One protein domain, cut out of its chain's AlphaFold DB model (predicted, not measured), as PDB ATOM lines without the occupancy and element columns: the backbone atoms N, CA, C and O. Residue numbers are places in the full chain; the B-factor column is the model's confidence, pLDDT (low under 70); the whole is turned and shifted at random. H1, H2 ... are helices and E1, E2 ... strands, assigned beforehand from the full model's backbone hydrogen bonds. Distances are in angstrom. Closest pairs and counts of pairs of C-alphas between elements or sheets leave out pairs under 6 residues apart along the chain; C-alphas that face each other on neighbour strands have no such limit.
ATOM      1  N   SER A  74     -23.200 -62.415 111.679       87.44
ATOM      2  CA  SER A  74     -21.945 -63.149 111.545       87.44
ATOM      3  C   SER A  74     -20.829 -62.435 112.313       87.44
ATOM      4  O   SER A  74     -20.866 -61.220 112.504       87.44
ATOM      5  N   LEU A  75     -19.816 -63.189 112.741       89.25
ATOM      6  CA  LEU A  75     -18.619 -62.687 113.418       89.25
ATOM      7  C   LEU A  75     -17.382 -63.151 112.642       89.25
ATOM      8  O   LEU A  75     -17.140 -64.354 112.562       89.25
ATOM      9  N   ASP A  76     -16.601 -62.224 112.082       89.00
ATOM     10  CA  ASP A  76     -15.425 -62.576 111.272       89.00
ATOM     11  C   ASP A  76     -14.354 -61.470 111.258       89.00
ATOM     12  O   ASP A  76     -14.581 -60.344 111.714       89.00
ATOM     13  N   LYS A  77     -13.178 -61.791 110.704       89.62
ATOM     14  CA  LYS A  77     -12.151 -60.825 110.305       89.62
ATOM     15  C   LYS A  77     -12.615 -60.117 109.031       89.62
ATOM     16  O   LYS A  77     -12.390 -60.604 107.923       89.62
ATOM     17  N   ILE A  78     -13.199 -58.940 109.195       92.12
ATOM     18  CA  ILE A  78     -13.788 -58.141 108.119       92.12
ATOM     19  C   ILE A  78     -12.985 -56.855 107.886       92.12
ATOM     20  O   ILE A  78     -12.442 -56.264 108.818       92.12
ATOM     21  N   ARG A  79     -12.862 -56.429 106.628       91.12
ATOM     22  CA  ARG A  79     -12.122 -55.217 106.244       91.12
ATOM     23  C   ARG A  79     -12.645 -54.609 104.949       91.12
ATOM     24  O   ARG A  79     -13.271 -55.307 104.154       91.12
ATOM     25  N   LEU A  80     -12.320 -53.339 104.717       92.75
ATOM     26  CA  LEU A  80     -12.459 -52.708 103.401       92.75
ATOM     27  C   LEU A  80     -11.462 -53.320 102.404       92.75
ATOM     28  O   LEU A  80     -10.375 -53.758 102.791       92.75
ATOM     29  N   VAL A  81     -11.835 -53.348 101.125       89.88
ATOM     30  CA  VAL A  81     -10.996 -53.854 100.029       89.88
ATOM     31  C   VAL A  81     -10.600 -52.706  99.118       89.88
ATOM     32  O   VAL A  81     -11.440 -51.925  98.671       89.88
ATOM     33  N   GLU A  82      -9.312 -52.631  98.805       83.56
ATOM     34  CA  GLU A  82      -8.765 -51.611  97.920       83.56
ATOM     35  C   GLU A  82      -8.676 -52.093  96.469       83.56
ATOM     36  O   GLU A  82      -8.573 -53.287  96.170       83.56
ATOM     37  N   LYS A  83      -8.695 -51.139  95.532       79.38
ATOM     38  CA  LYS A  83      -8.522 -51.440  94.110       79.38
ATOM     39  C   LYS A  83      -7.132 -52.000  93.855       79.38
ATOM     40  O   LYS A  83      -6.144 -51.351  94.171       79.38
ATOM     41  N   GLY A  84      -7.065 -53.149  93.186       74.12
ATOM     42  CA  GLY A  84      -5.788 -53.801  92.883       74.12
ATOM     43  C   GLY A  84      -5.230 -54.635  94.033       74.12
ATOM     44  O   GLY A  84      -4.078 -55.053  93.957       74.12
ATOM     45  N   ALA A  85      -6.042 -54.895  95.060       77.06
ATOM     46  CA  ALA A  85      -5.773 -55.943  96.030       77.06
ATOM     47  C   ALA A  85      -5.832 -57.346  95.370       77.06
ATOM     48  O   ALA A  85      -5.961 -57.467  94.146       77.06
ATOM     49  N   GLU A  86      -5.697 -58.418  96.152       71.62
ATOM     50  CA  GLU A  86      -5.556 -59.771  95.600       71.62
ATOM     51  C   GLU A  86      -6.803 -60.202  94.794       71.62
ATOM     52  O   GLU A  86      -7.932 -59.869  95.171       71.62
ATOM     53  N   PRO A  87      -6.662 -61.002  93.715       63.53
ATOM     54  CA  PRO A  87      -7.781 -61.361  92.832       63.53
ATOM     55  C   PRO A  87      -8.984 -62.020  93.530       63.53
ATOM     56  O   PRO A  87     -10.102 -61.964  93.026       63.53
ATOM     57  N   TRP A  88      -8.767 -62.661  94.681       66.00
ATOM     58  CA  TRP A  88      -9.806 -63.327  95.474       66.00
ATOM     59  C   TRP A  88     -10.382 -62.467  96.600       66.00
ATOM     60  O   TRP A  88     -11.331 -62.900  97.249       66.00
ATOM     61  N   GLU A  89      -9.836 -61.278  96.876       70.06
ATOM     62  CA  GLU A  89     -10.269 -60.447  98.009       70.06
ATOM     63  C   GLU A  89     -11.650 -59.824  97.813       70.06
ATOM     64  O   GLU A  89     -12.114 -59.087  98.674       70.06
ATOM     65  N   GLY A  90     -12.349 -60.171  96.733       66.81
ATOM     66  CA  GLY A  90     -13.670 -59.639  96.460       66.81
ATOM     67  C   GLY A  90     -13.595 -58.181  96.024       66.81
ATOM     68  O   GLY A  90     -14.542 -57.445  96.256       66.81
ATOM     69  N   TRP A  91     -12.489 -57.740  95.412       73.19
ATOM     70  CA  TRP A  91     -12.471 -56.451  94.730       73.19
ATOM     71  C   TRP A  91     -13.463 -56.493  93.562       73.19
ATOM     72  O   TRP A  91     -13.347 -57.325  92.660       73.19
ATOM     73  N   PHE A  92     -14.430 -55.582  93.568       83.25
ATOM     74  CA  PHE A  92     -15.384 -55.396  92.484       83.25
ATOM     75  C   PHE A  92     -15.808 -53.938  92.414       83.25
ATOM     76  O   PHE A  92     -15.739 -53.196  93.393       83.25
ATOM     77  N   ASP A  93     -16.229 -53.527  91.226       84.31
ATOM     78  CA  ASP A  93     -16.781 -52.200  91.033       84.31
ATOM     79  C   ASP A  93     -18.212 -52.161  91.579       84.31
ATOM     80  O   ASP A  93     -19.135 -52.717  90.981       84.31
ATOM     81  N   THR A  94     -18.395 -51.487  92.714       88.12
ATOM     82  CA  THR A  94     -19.704 -51.228  93.334       88.12
ATOM     83  C   THR A  94     -20.520 -50.185  92.568       88.12
ATOM     84  O   THR A  94     -21.586 -49.773  93.030       88.12
ATOM     85  N   LYS A  95     -20.024 -49.705  91.418       88.94
ATOM     86  CA  LYS A  95     -20.644 -48.671  90.579       88.94
ATOM     87  C   LYS A  95     -20.862 -47.366  91.347       88.94
ATOM     88  O   LYS A  95     -21.834 -46.649  91.127       88.94
ATOM     89  N   GLY A  96     -19.969 -47.084  92.298       89.50
ATOM     90  CA  GLY A  96     -20.021 -45.905  93.162       89.50
ATOM     91  C   GLY A  96     -21.026 -45.977  94.317       89.50
ATOM     92  O   GLY A  96     -21.022 -45.063  95.139       89.50
ATOM     93  N   LYS A  97     -21.831 -47.045  94.434       93.19
ATOM     94  CA  LYS A  97     -22.873 -47.182  95.471       93.19
ATOM     95  C   LYS A  97     -22.342 -47.538  96.862       93.19
ATOM     96  O   LYS A  97     -23.067 -47.428  97.844       93.19
ATOM     97  N   GLY A  98     -21.087 -47.962  96.971       94.50
ATOM     98  CA  GLY A  98     -20.544 -48.437  98.237       94.50
ATOM     99  C   GLY A  98     -19.046 -48.654  98.235       94.50
ATOM    100  O   GLY A  98     -18.411 -48.618  97.180       94.50
ATOM    101  N   ASP A  99     -18.499 -48.928  99.409       94.88
ATOM    102  CA  ASP A  99     -17.110 -49.350  99.558       94.88
ATOM    103  C   ASP A  99     -17.044 -50.890  99.598       94.88
ATOM    104  O   ASP A  99     -17.776 -51.498 100.384       94.88
ATOM    105  N   PRO A 100     -16.213 -51.556  98.772       94.06
ATOM    106  CA  PRO A 100     -16.058 -53.010  98.807       94.06
ATOM    107  C   PRO A 100     -15.556 -53.520 100.165       94.06
ATOM    108  O   PRO A 100     -14.655 -52.938 100.772       94.06
ATOM    109  N   VAL A 101     -16.113 -54.639 100.624       93.94
ATOM    110  CA  VAL A 101     -15.825 -55.263 101.920       93.94
ATOM    111  C   VAL A 101     -15.490 -56.739 101.724       93.94
ATOM    112  O   VAL A 101     -16.084 -57.425 100.894       93.94
ATOM    113  N   SER A 102     -14.550 -57.251 102.518       90.38
ATOM    114  CA  SER A 102     -14.167 -58.658 102.505       90.38
ATOM    115  C   SER A 102     -13.965 -59.216 103.897       90.38
ATOM    116  O   SER A 102     -13.292 -58.634 104.749       90.38
ATOM    117  N   PHE A 103     -14.510 -60.408 104.076       87.44
ATOM    118  CA  PHE A 103     -14.272 -61.303 105.202       87.44
ATOM    119  C   PHE A 103     -13.919 -62.714 104.704       87.44
ATOM    120  O   PHE A 103     -14.104 -63.704 105.398       87.44
ATOM    121  N   GLY A 104     -13.415 -62.821 103.466       81.38
ATOM    122  CA  GLY A 104     -12.990 -64.099 102.893       81.38
ATOM    123  C   GLY A 104     -14.131 -65.022 102.459       81.38
ATOM    124  O   GLY A 104     -13.896 -66.213 102.319       81.38
ATOM    125  N   GLY A 105     -15.345 -64.505 102.245       82.56
ATOM    126  CA  GLY A 105     -16.428 -65.247 101.588       82.56
ATOM    127  C   GLY A 105     -16.240 -65.360 100.067       82.56
ATOM    128  O   GLY A 105     -15.387 -64.692  99.480       82.56
ATOM    129  N   ALA A 106     -17.052 -66.200  99.419       82.50
ATOM    130  CA  ALA A 106     -17.041 -66.402  97.965       82.50
ATOM    131  C   ALA A 106     -17.875 -65.367  97.181       82.50
ATOM    132  O   ALA A 106     -17.697 -65.221  95.966       82.50
ATOM    133  N   ASN A 107     -18.784 -64.651  97.855       86.81
ATOM    134  CA  ASN A 107     -19.538 -63.537  97.273       86.81
ATOM    135  C   ASN A 107     -18.797 -62.206  97.385       86.81
ATOM    136  O   ASN A 107     -17.747 -62.089  98.015       86.81
ATOM    137  N   PHE A 108     -19.413 -61.195  96.782       87.56
ATOM    138  CA  PHE A 108     -19.023 -59.804  96.885       87.56
ATOM    139  C   PHE A 108     -19.905 -59.081  97.899       87.56
ATOM    140  O   PHE A 108     -21.126 -59.266  97.915       87.56
ATOM    141  N   TYR A 109     -19.272 -58.259  98.730       92.12
ATOM    142  CA  TYR A 109     -19.909 -57.535  99.822       92.12
ATOM    143  C   TYR A 109     -19.493 -56.071  99.773       92.12
ATOM    144  O   TYR A 109     -18.371 -55.764  99.377       92.12
ATOM    145  N   TYR A 110     -20.369 -55.159 100.173       95.25
ATOM    146  CA  TYR A 110     -20.040 -53.735 100.201       95.25
ATOM    147  C   TYR A 110     -20.745 -53.019 101.343       95.25
ATOM    148  O   TYR A 110     -21.826 -53.426 101.754       95.25
ATOM    149  N   LEU A 111     -20.150 -51.940 101.839       96.62
ATOM    150  CA  LEU A 111     -20.815 -50.989 102.721       96.62
ATOM    151  C   LEU A 111     -21.527 -49.936 101.848       96.62
ATOM    152  O   LEU A 111     -20.826 -49.204 101.142       96.62
ATOM    153  N   PRO A 112     -22.872 -49.848 101.840       96.75
ATOM    154  CA  PRO A 112     -23.586 -48.849 101.041       96.75
ATOM    155  C   PRO A 112     -23.272 -47.431 101.519       96.75
ATOM    156  O   PRO A 112     -23.266 -47.187 102.719       96.75
ATOM    157  N   LYS A 113     -23.013 -46.489 100.608       95.38
ATOM    158  CA  LYS A 113     -22.646 -45.101 100.972       95.38
ATOM    159  C   LYS A 113     -23.801 -44.275 101.518       95.38
ATOM    160  O   LYS A 113     -23.583 -43.311 102.238       95.38
ATOM    161  N   ASP A 114     -25.011 -44.638 101.138       94.69
ATOM    162  CA  ASP A 114     -26.253 -44.031 101.583       94.69
ATOM    163  C   ASP A 114     -26.768 -44.642 102.890       94.69
ATOM    164  O   ASP A 114     -27.789 -44.181 103.385       94.69
ATOM    165  N   ILE A 115     -26.092 -45.640 103.478       95.75
ATOM    166  CA  ILE A 115     -26.548 -46.253 104.725       95.75
ATOM    167  C   ILE A 115     -26.472 -45.291 105.909       95.75
ATOM    168  O   ILE A 115     -25.516 -44.537 106.102       95.75
ATOM    169  N   LYS A 116     -27.478 -45.387 106.771       94.06
ATOM    170  CA  LYS A 116     -27.462 -44.803 108.105       94.06
ATOM    171  C   LYS A 116     -26.244 -45.307 108.905       94.06
ATOM    172  O   LYS A 116     -25.964 -46.501 108.922       94.06
ATOM    173  N   ASN A 117     -25.525 -44.421 109.589       94.31
ATOM    174  CA  ASN A 117     -24.253 -44.673 110.282       94.31
ATOM    175  C   ASN A 117     -23.077 -45.065 109.372       94.31
ATOM    176  O   ASN A 117     -22.130 -45.694 109.848       94.31
ATOM    177  N   TYR A 118     -23.095 -44.674 108.090       95.81
ATOM    178  CA  TYR A 118     -22.021 -44.988 107.142       95.81
ATOM    179  C   TYR A 118     -20.614 -44.722 107.702       95.81
ATOM    180  O   TYR A 118     -19.798 -45.640 107.755       95.81
ATOM    181  N   GLU A 119     -20.329 -43.499 108.166       95.69
ATOM    182  CA  GLU A 119     -18.985 -43.125 108.641       95.69
ATOM    183  C   GLU A 119     -18.558 -43.901 109.893       95.69
ATOM    184  O   GLU A 119     -17.399 -44.302 110.028       95.69
ATOM    185  N   TYR A 120     -19.505 -44.187 110.788       95.62
ATOM    186  CA  TYR A 120     -19.258 -45.032 111.951       95.62
ATOM    187  C   TYR A 120     -18.904 -46.468 111.534       95.62
ATOM    188  O   TYR A 120     -17.861 -46.989 111.934       95.62
ATOM    189  N   TYR A 121     -19.709 -47.098 110.671       97.00
ATOM    190  CA  TYR A 121     -19.430 -48.449 110.173       97.00
ATOM    191  C   TYR A 121     -18.124 -48.514 109.384       97.00
ATOM    192  O   TYR A 121     -17.344 -49.454 109.546       97.00
ATOM    193  N   ARG A 122     -17.848 -47.493 108.574       96.25
ATOM    194  CA  ARG A 122     -16.610 -47.378 107.811       96.25
ATOM    195  C   ARG A 122     -15.392 -47.294 108.729       96.25
ATOM    196  O   ARG A 122     -14.414 -47.992 108.478       96.25
ATOM    197  N   THR A 123     -15.476 -46.520 109.812       96.06
ATOM    198  CA  THR A 123     -14.415 -46.407 110.828       96.06
ATOM    199  C   THR A 123     -14.142 -47.754 111.494       96.06
ATOM    200  O   THR A 123     -12.989 -48.165 111.609       96.06
ATOM    201  N   LEU A 124     -15.188 -48.504 111.862       96.38
ATOM    202  CA  LEU A 124     -15.011 -49.856 112.398       96.38
ATOM    203  C   LEU A 124     -14.314 -50.774 111.381       96.38
ATOM    204  O   LEU A 124     -13.382 -51.492 111.737       96.38
ATOM    205  N   LEU A 125     -14.716 -50.734 110.107       95.69
ATOM    206  CA  LEU A 125     -14.151 -51.582 109.050       95.69
ATOM    207  C   LEU A 125     -12.698 -51.244 108.682       95.69
ATOM    208  O   LEU A 125     -11.977 -52.133 108.224       95.69
ATOM    209  N   GLN A 126     -12.260 -49.997 108.886       94.38
ATOM    210  CA  GLN A 126     -10.850 -49.606 108.758       94.38
ATOM    211  C   GLN A 126      -9.969 -50.268 109.827       94.38
ATOM    212  O   GLN A 126      -8.793 -50.539 109.576       94.38
ATOM    213  N   GLY A 127     -10.550 -50.586 110.985       91.81
ATOM    214  CA  GLY A 127      -9.847 -51.163 112.122       91.81
ATOM    215  C   GLY A 127      -9.066 -50.124 112.928       91.81
ATOM    216  O   GLY A 127      -8.945 -48.960 112.560       91.81
ATOM    217  N   ASP A 128      -8.523 -50.563 114.061       89.19
ATOM    218  CA  ASP A 128      -7.810 -49.712 115.026       89.19
ATOM    219  C   ASP A 128      -6.322 -49.486 114.684       89.19
ATOM    220  O   ASP A 128      -5.619 -48.777 115.401       89.19
ATOM    221  N   GLY A 129      -5.819 -50.119 113.617       87.44
ATOM    222  CA  GLY A 129      -4.411 -50.075 113.209       87.44
ATOM    223  C   GLY A 129      -3.431 -50.788 114.153       87.44
ATOM    224  O   GLY A 129      -2.227 -50.760 113.903       87.44
ATOM    225  N   VAL A 130      -3.916 -51.432 115.218       87.19
ATOM    226  CA  VAL A 130      -3.093 -52.084 116.256       87.19
ATOM    227  C   VAL A 130      -3.403 -53.576 116.345       87.19
ATOM    228  O   VAL A 130      -2.494 -54.401 116.463       87.19
ATOM    229  N   SER A 131      -4.681 -53.937 116.281       85.81
ATOM    230  CA  SER A 131      -5.151 -55.312 116.304       85.81
ATOM    231  C   SER A 131      -4.674 -56.058 115.060       85.81
ATOM    232  O   SER A 131      -4.852 -55.618 113.925       85.81
ATOM    233  N   LYS A 132      -4.121 -57.258 115.267       85.62
ATOM    234  CA  LYS A 132      -3.687 -58.158 114.182       85.62
ATOM    235  C   LYS A 132      -4.842 -58.542 113.245       85.62
ATOM    236  O   LYS A 132      -4.632 -58.765 112.053       85.62
ATOM    237  N   TYR A 133      -6.054 -58.642 113.789       88.00
ATOM    238  CA  TYR A 133      -7.272 -58.980 113.065       88.00
ATOM    239  C   TYR A 133      -8.368 -57.969 113.403       88.00
ATOM    240  O   TYR A 133      -8.640 -57.730 114.578       88.00
ATOM    241  N   ASN A 134      -9.024 -57.408 112.384       93.00
ATOM    242  CA  ASN A 134     -10.195 -56.559 112.588       93.00
ATOM    243  C   ASN A 134     -11.454 -57.429 112.715       93.00
ATOM    244  O   ASN A 134     -12.066 -57.796 111.714       93.00
ATOM    245  N   ILE A 135     -11.774 -57.846 113.942       92.69
ATOM    246  CA  ILE A 135     -12.897 -58.749 114.226       92.69
ATOM    247  C   ILE A 135     -14.127 -57.931 114.600       92.69
ATOM    248  O   ILE A 135     -14.116 -57.244 115.627       92.69
ATOM    249  N   LEU A 136     -15.182 -58.052 113.790       94.88
ATOM    250  CA  LEU A 136     -16.449 -57.343 113.965       94.88
ATOM    251  C   LEU A 136     -17.636 -58.283 113.766       94.88
ATOM    252  O   LEU A 136     -17.556 -59.276 113.036       94.88
ATOM    253  N   ARG A 137     -18.752 -57.924 114.396       94.25
ATOM    254  CA  ARG A 137     -20.063 -58.474 114.064       94.25
ATOM    255  C   ARG A 137     -20.613 -57.709 112.872       94.25
ATOM    256  O   ARG A 137     -20.503 -56.484 112.827       94.25
ATOM    257  N   TYR A 138     -21.230 -58.409 111.933       93.75
ATOM    258  CA  TYR A 138     -21.875 -57.775 110.793       93.75
ATOM    259  C   TYR A 138     -23.176 -58.477 110.416       93.75
ATOM    260  O   TYR A 138     -23.382 -59.652 110.711       93.75
ATOM    261  N   THR A 139     -24.072 -57.730 109.778       92.31
ATOM    262  CA  THR A 139     -25.332 -58.241 109.223       92.31
ATOM    263  C   THR A 139     -25.390 -57.901 107.743       92.31
ATOM    264  O   THR A 139     -25.070 -56.776 107.354       92.31
ATOM    265  N   LEU A 140     -25.781 -58.871 106.920       91.50
ATOM    266  CA  LEU A 140     -25.975 -58.678 105.485       91.50
ATOM    267  C   LEU A 140     -27.447 -58.385 105.177       91.50
ATOM    268  O   LEU A 140     -28.338 -58.960 105.801       91.50
ATOM    269  N   GLY A 141     -27.686 -57.499 104.214       89.50
ATOM    270  CA  GLY A 141     -29.011 -57.270 103.641       89.50
ATOM    271  C   GLY A 141     -29.320 -58.223 102.488       89.50
ATOM    272  O   GLY A 141     -28.607 -59.200 102.247       89.50
ATOM    273  N   GLU A 142     -30.395 -57.931 101.760       87.38
ATOM    274  CA  GLU A 142     -30.756 -58.675 100.551       87.38
ATOM    275  C   GLU A 142     -29.763 -58.431  99.408       87.38
ATOM    276  O   GLU A 142     -29.097 -57.398  99.355       87.38
ATOM    277  N   TYR A 143     -29.649 -59.391  98.486       85.69
ATOM    278  CA  TYR A 143     -28.733 -59.274  97.352       85.69
ATOM    279  C   TYR A 143     -29.141 -58.112  96.438       85.69
ATOM    280  O   TYR A 143     -30.230 -58.126  95.864       85.69
ATOM    281  N   ASP A 144     -28.253 -57.135  96.256       88.56
ATOM    282  CA  ASP A 144     -28.450 -56.050  95.299       88.56
ATOM    283  C   ASP A 144     -27.996 -56.537  93.917       88.56
ATOM    284  O   ASP A 144     -26.801 -56.701  93.659       88.56
ATOM    285  N   TYR A 145     -28.952 -56.786  93.019       85.62
ATOM    286  CA  TYR A 145     -28.681 -57.225  91.646       85.62
ATOM    287  C   TYR A 145     -28.054 -56.131  90.773       85.62
ATOM    288  O   TYR A 145     -27.308 -56.448  89.844       85.62
ATOM    289  N   GLU A 146     -28.309 -54.856  91.069       86.94
ATOM    290  CA  GLU A 146     -27.721 -53.745  90.324       86.94
ATOM    291  C   GLU A 146     -26.234 -53.601  90.647       86.94
ATOM    292  O   GLU A 146     -25.424 -53.378  89.744       86.94
ATOM    293  N   VAL A 147     -25.860 -53.747  91.919       88.38
ATOM    294  CA  VAL A 147     -24.461 -53.745  92.377       88.38
ATOM    295  C   VAL A 147     -23.791 -55.097  92.118       88.38
ATOM    296  O   VAL A 147     -22.609 -55.164  91.788       88.38
ATOM    297  N   GLY A 148     -24.555 -56.182  92.216       86.50
ATOM    298  CA  GLY A 148     -24.066 -57.550  92.158       86.50
ATOM    299  C   GLY A 148     -23.386 -58.001  93.448       86.50
ATOM    300  O   GLY A 148     -22.391 -58.722  93.391       86.50
ATOM    301  N   GLY A 149     -23.887 -57.589  94.609       88.56
ATOM    302  CA  GLY A 149     -23.294 -57.947  95.895       88.56
ATOM    303  C   GLY A 149     -24.281 -57.838  97.047       88.56
ATOM    304  O   GLY A 149     -25.372 -57.294  96.899       88.56
ATOM    305  N   PHE A 150     -23.887 -58.353  98.207       90.94
ATOM    306  CA  PHE A 150     -24.659 -58.200  99.436       90.94
ATOM    307  C   PHE A 150     -24.225 -56.923 100.180       90.94
ATOM    308  O   PHE A 150     -23.030 -56.763 100.455       90.94
ATOM    309  N   PRO A 151     -25.158 -56.027 100.540       94.00
ATOM    310  CA  PRO A 151     -24.849 -54.876 101.370       94.00
ATOM    311  C   PRO A 151     -24.587 -55.320 102.816       94.00
ATOM    312  O   PRO A 151     -25.323 -56.134 103.374       94.00
ATOM    313  N   VAL A 152     -23.552 -54.768 103.442       95.00
ATOM    314  CA  VAL A 152     -23.310 -54.860 104.884       95.00
ATOM    315  C   VAL A 152     -24.156 -53.781 105.551       95.00
ATOM    316  O   VAL A 152     -23.831 -52.599 105.476       95.00
ATOM    317  N   ILE A 153     -25.263 -54.191 106.166       95.31
ATOM    318  CA  ILE A 153     -26.303 -53.277 106.663       95.31
ATOM    319  C   ILE A 153     -26.171 -52.938 108.151       95.31
ATOM    320  O   ILE A 153     -26.866 -52.066 108.668       95.31
ATOM    321  N   LYS A 154     -25.283 -53.635 108.863       95.44
ATOM    322  CA  LYS A 154     -24.978 -53.362 110.268       95.44
ATOM    323  C   LYS A 154     -23.569 -53.832 110.591       95.44
ATOM    324  O   LYS A 154     -23.191 -54.922 110.161       95.44
ATOM    325  N   VAL A 155     -22.825 -53.037 111.359       96.44
ATOM    326  CA  VAL A 155     -21.485 -53.376 111.855       96.44
ATOM    327  C   VAL A 155     -21.393 -53.025 113.335       96.44
ATOM    328  O   VAL A 155     -21.749 -51.920 113.741       96.44
ATOM    329  N   GLU A 156     -20.926 -53.967 114.149       95.56
ATOM    330  CA  GLU A 156     -20.854 -53.821 115.603       95.56
ATOM    331  C   GLU A 156     -19.542 -54.394 116.148       95.56
ATOM    332  O   GLU A 156     -18.957 -55.330 115.591       95.56
ATOM    333  N   LEU A 157     -19.086 -53.855 117.280       94.50
ATOM    334  CA  LEU A 157     -17.990 -54.459 118.030       94.50
ATOM    335  C   LEU A 157     -18.465 -55.776 118.673       94.50
ATOM    336  O   LEU A 157     -19.578 -55.835 119.200       94.50
ATOM    337  N   PRO A 158     -17.642 -56.837 118.652       93.75
ATOM    338  CA  PRO A 158     -17.951 -58.075 119.354       93.75
ATOM    339  C   PRO A 158     -17.762 -57.913 120.863       93.75
ATOM    340  O   PRO A 158     -17.062 -57.005 121.321       93.75
ATOM    341  N   SER A 159     -18.300 -58.852 121.644       93.75
ATOM    342  CA  SER A 159     -17.899 -58.957 123.048       93.75
ATOM    343  C   SER A 159     -16.413 -59.334 123.168       93.75
ATOM    344  O   SER A 159     -15.805 -59.889 122.246       93.75
ATOM    345  N   GLN A 160     -15.802 -59.061 124.326       90.12
ATOM    346  CA  GLN A 160     -14.408 -59.447 124.572       90.12
ATOM    347  C   GLN A 160     -14.212 -60.969 124.468       90.12
ATOM    348  O   GLN A 160     -13.201 -61.427 123.936       90.12
ATOM    349  N   GLU A 161     -15.187 -61.746 124.939       89.31
ATOM    350  CA  GLU A 161     -15.174 -63.206 124.865       89.31
ATOM    351  C   GLU A 161     -15.254 -63.700 123.414       89.31
ATOM    352  O   GLU A 161     -14.459 -64.547 122.999       89.31
ATOM    353  N   GLU A 162     -16.162 -63.128 122.618       89.06
ATOM    354  CA  GLU A 162     -16.314 -63.432 121.192       89.06
ATOM    355  C   GLU A 162     -15.024 -63.150 120.420       89.06
ATOM    356  O   GLU A 162     -14.544 -64.004 119.666       89.06
ATOM    357  N   ARG A 163     -14.421 -61.979 120.663       89.44
ATOM    358  CA  ARG A 163     -13.140 -61.601 120.064       89.44
ATOM    359  C   ARG A 163     -12.048 -62.602 120.426       89.44
ATOM    360  O   ARG A 163     -11.434 -63.166 119.528       89.44
ATOM    361  N   GLN A 164     -11.836 -62.878 121.713       87.56
ATOM    362  CA  GLN A 164     -10.785 -63.799 122.164       87.56
ATOM    363  C   GLN A 164     -10.967 -65.216 121.609       87.56
ATOM    364  O   GLN A 164      -9.990 -65.881 121.248       87.56
ATOM    365  N   ARG A 165     -12.217 -65.692 121.533       83.88
ATOM    366  CA  ARG A 165     -12.544 -66.995 120.949       83.88
ATOM    367  C   ARG A 165     -12.138 -67.050 119.478       83.88
ATOM    368  O   ARG A 165     -11.500 -68.023 119.071       83.88
ATOM    369  N   LEU A 166     -12.481 -66.026 118.695       83.19
ATOM    370  CA  LEU A 166     -12.164 -66.007 117.272       83.19
ATOM    371  C   LEU A 166     -10.670 -65.754 117.017       83.19
ATOM    372  O   LEU A 166     -10.085 -66.438 116.181       83.19
ATOM    373  N   GLU A 167     -10.008 -64.876 117.772       85.94
ATOM    374  CA  GLU A 167      -8.553 -64.663 117.688       85.94
ATOM    375  C   GLU A 167      -7.781 -65.968 117.885       85.94
ATOM    376  O   GLU A 167      -6.915 -66.309 117.077       85.94
ATOM    377  N   ARG A 168      -8.162 -66.770 118.888       80.88
ATOM    378  CA  ARG A 168      -7.561 -68.090 119.127       80.88
ATOM    379  C   ARG A 168      -7.725 -69.040 117.939       80.88
ATOM    380  O   ARG A 168      -6.867 -69.888 117.729       80.88
ATOM    381  N   SER A 169      -8.799 -68.905 117.158       73.94
ATOM    382  CA  SER A 169      -9.020 -69.709 115.946       73.94
ATOM    383  C   SER A 169      -8.132 -69.301 114.761       73.94
ATOM    384  O   SER A 169      -8.019 -70.047 113.787       73.94
ATOM    385  N   TYR A 170      -7.521 -68.112 114.797       73.88
ATOM    386  CA  TYR A 170      -6.564 -67.675 113.778       73.88
ATOM    387  C   TYR A 170      -5.117 -68.017 114.130       73.88
ATOM    388  O   TYR A 170      -4.276 -68.049 113.229       73.88
ATOM    389  N   GLU A 171      -4.819 -68.289 115.401       72.81
ATOM    390  CA  GLU A 171      -3.482 -68.710 115.796       72.81
ATOM    391  C   GLU A 171      -3.207 -70.143 115.307       72.81
ATOM    392  O   GLU A 171      -3.995 -71.057 115.570       72.81
TER     393      GLU A 171
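AT A GLANCE: This is residues 74 to 171 of the 362 residues of the protein "Gln_deamidase_2 domain-containing protein" of candidate division SR1 bacterium (UniProt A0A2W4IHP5). A small, strongly twisted sheet of five strands curls toward a barrel that stays incompletely closed: its edges E1 and E2 are only just apart, and residues 79 to 80, soon after E1, pair with E2. H1 packs across E5, while H2 sits over E1 and E4 at one end of the longest axis, with the E4 to E5 loop at the other end. The 98 printed residues include, along the chain, E1 E2 E3 H1 E4 E5 H2; the sheet is mixed, in the order E1 E4 E5 E3 E2. The class is mixed, helices and strands, with under half of the residues in named elements. The whole is compact, with a radius of gyration of the C-alphas of 13.1 A and spans of 38 by 30 by 23 A.

HOW THE PARTS SIT: Edge strand E1, residues 74 to 77, is antiparallel to E4, residues 135 to 140; N 74 and O 138 are 2.9 A apart. E4 forms a hairpin with E5, residues 150 to 156, with N 139 and O 154 at 3.0 A. E5 is staggered, pairing with E4 over residues 152 to 156 and with E3, residues 109 to 112, over 150 to 151. E5 and E3 are parallel, with N 152 and O 110 at 2.8 A. E3 forms a hairpin with edge strand E2, residues 98 to 102; N 101 and O 109 are 2.8 A apart. The closest C-alphas of E1 and E2 are 8.3 A apart. H1, residues 118 to 126, is on the sheet at a height of 7.9 A, over E5 and across the strands, at 76 degrees to E5 on the local plane. Its closest C-alphas to E5 are those of Tyr 121 and Val 155, 5.6 A apart. H2, residues 160 to 170, is on the sheet at a height of 9.2 A, over E1 and E4; its closest C-alphas to E4 are those of Arg 163 and Ile 135, 6.5 A apart. H1 and H2 are apart. In both helices every O i to N i+4 pair is within hydrogen-bond range.

IN THESE COORDINATES: E1 begins at C-alpha 74, (-21.945, -63.149, 111.545). E5 measures 17.2 A and begins at C-alpha 150, (-24.659, -58.200, 99.436). E4 and H2 measure 15.7 A each, E2 12.8 A and H1 12.2 A. H2 ends at C-alpha 170, (-6.564, -67.675, 113.778).

THE WHOLE: The two C-alphas farthest apart, those of Glu 146 and Glu 171, are 38.2 A apart. The printed part has no cut. The link from E1 to E2, 20 residues, is long. The mean pLDDT of the printed part is 88.4; residues 87 to 88 and residue 90 are under 70.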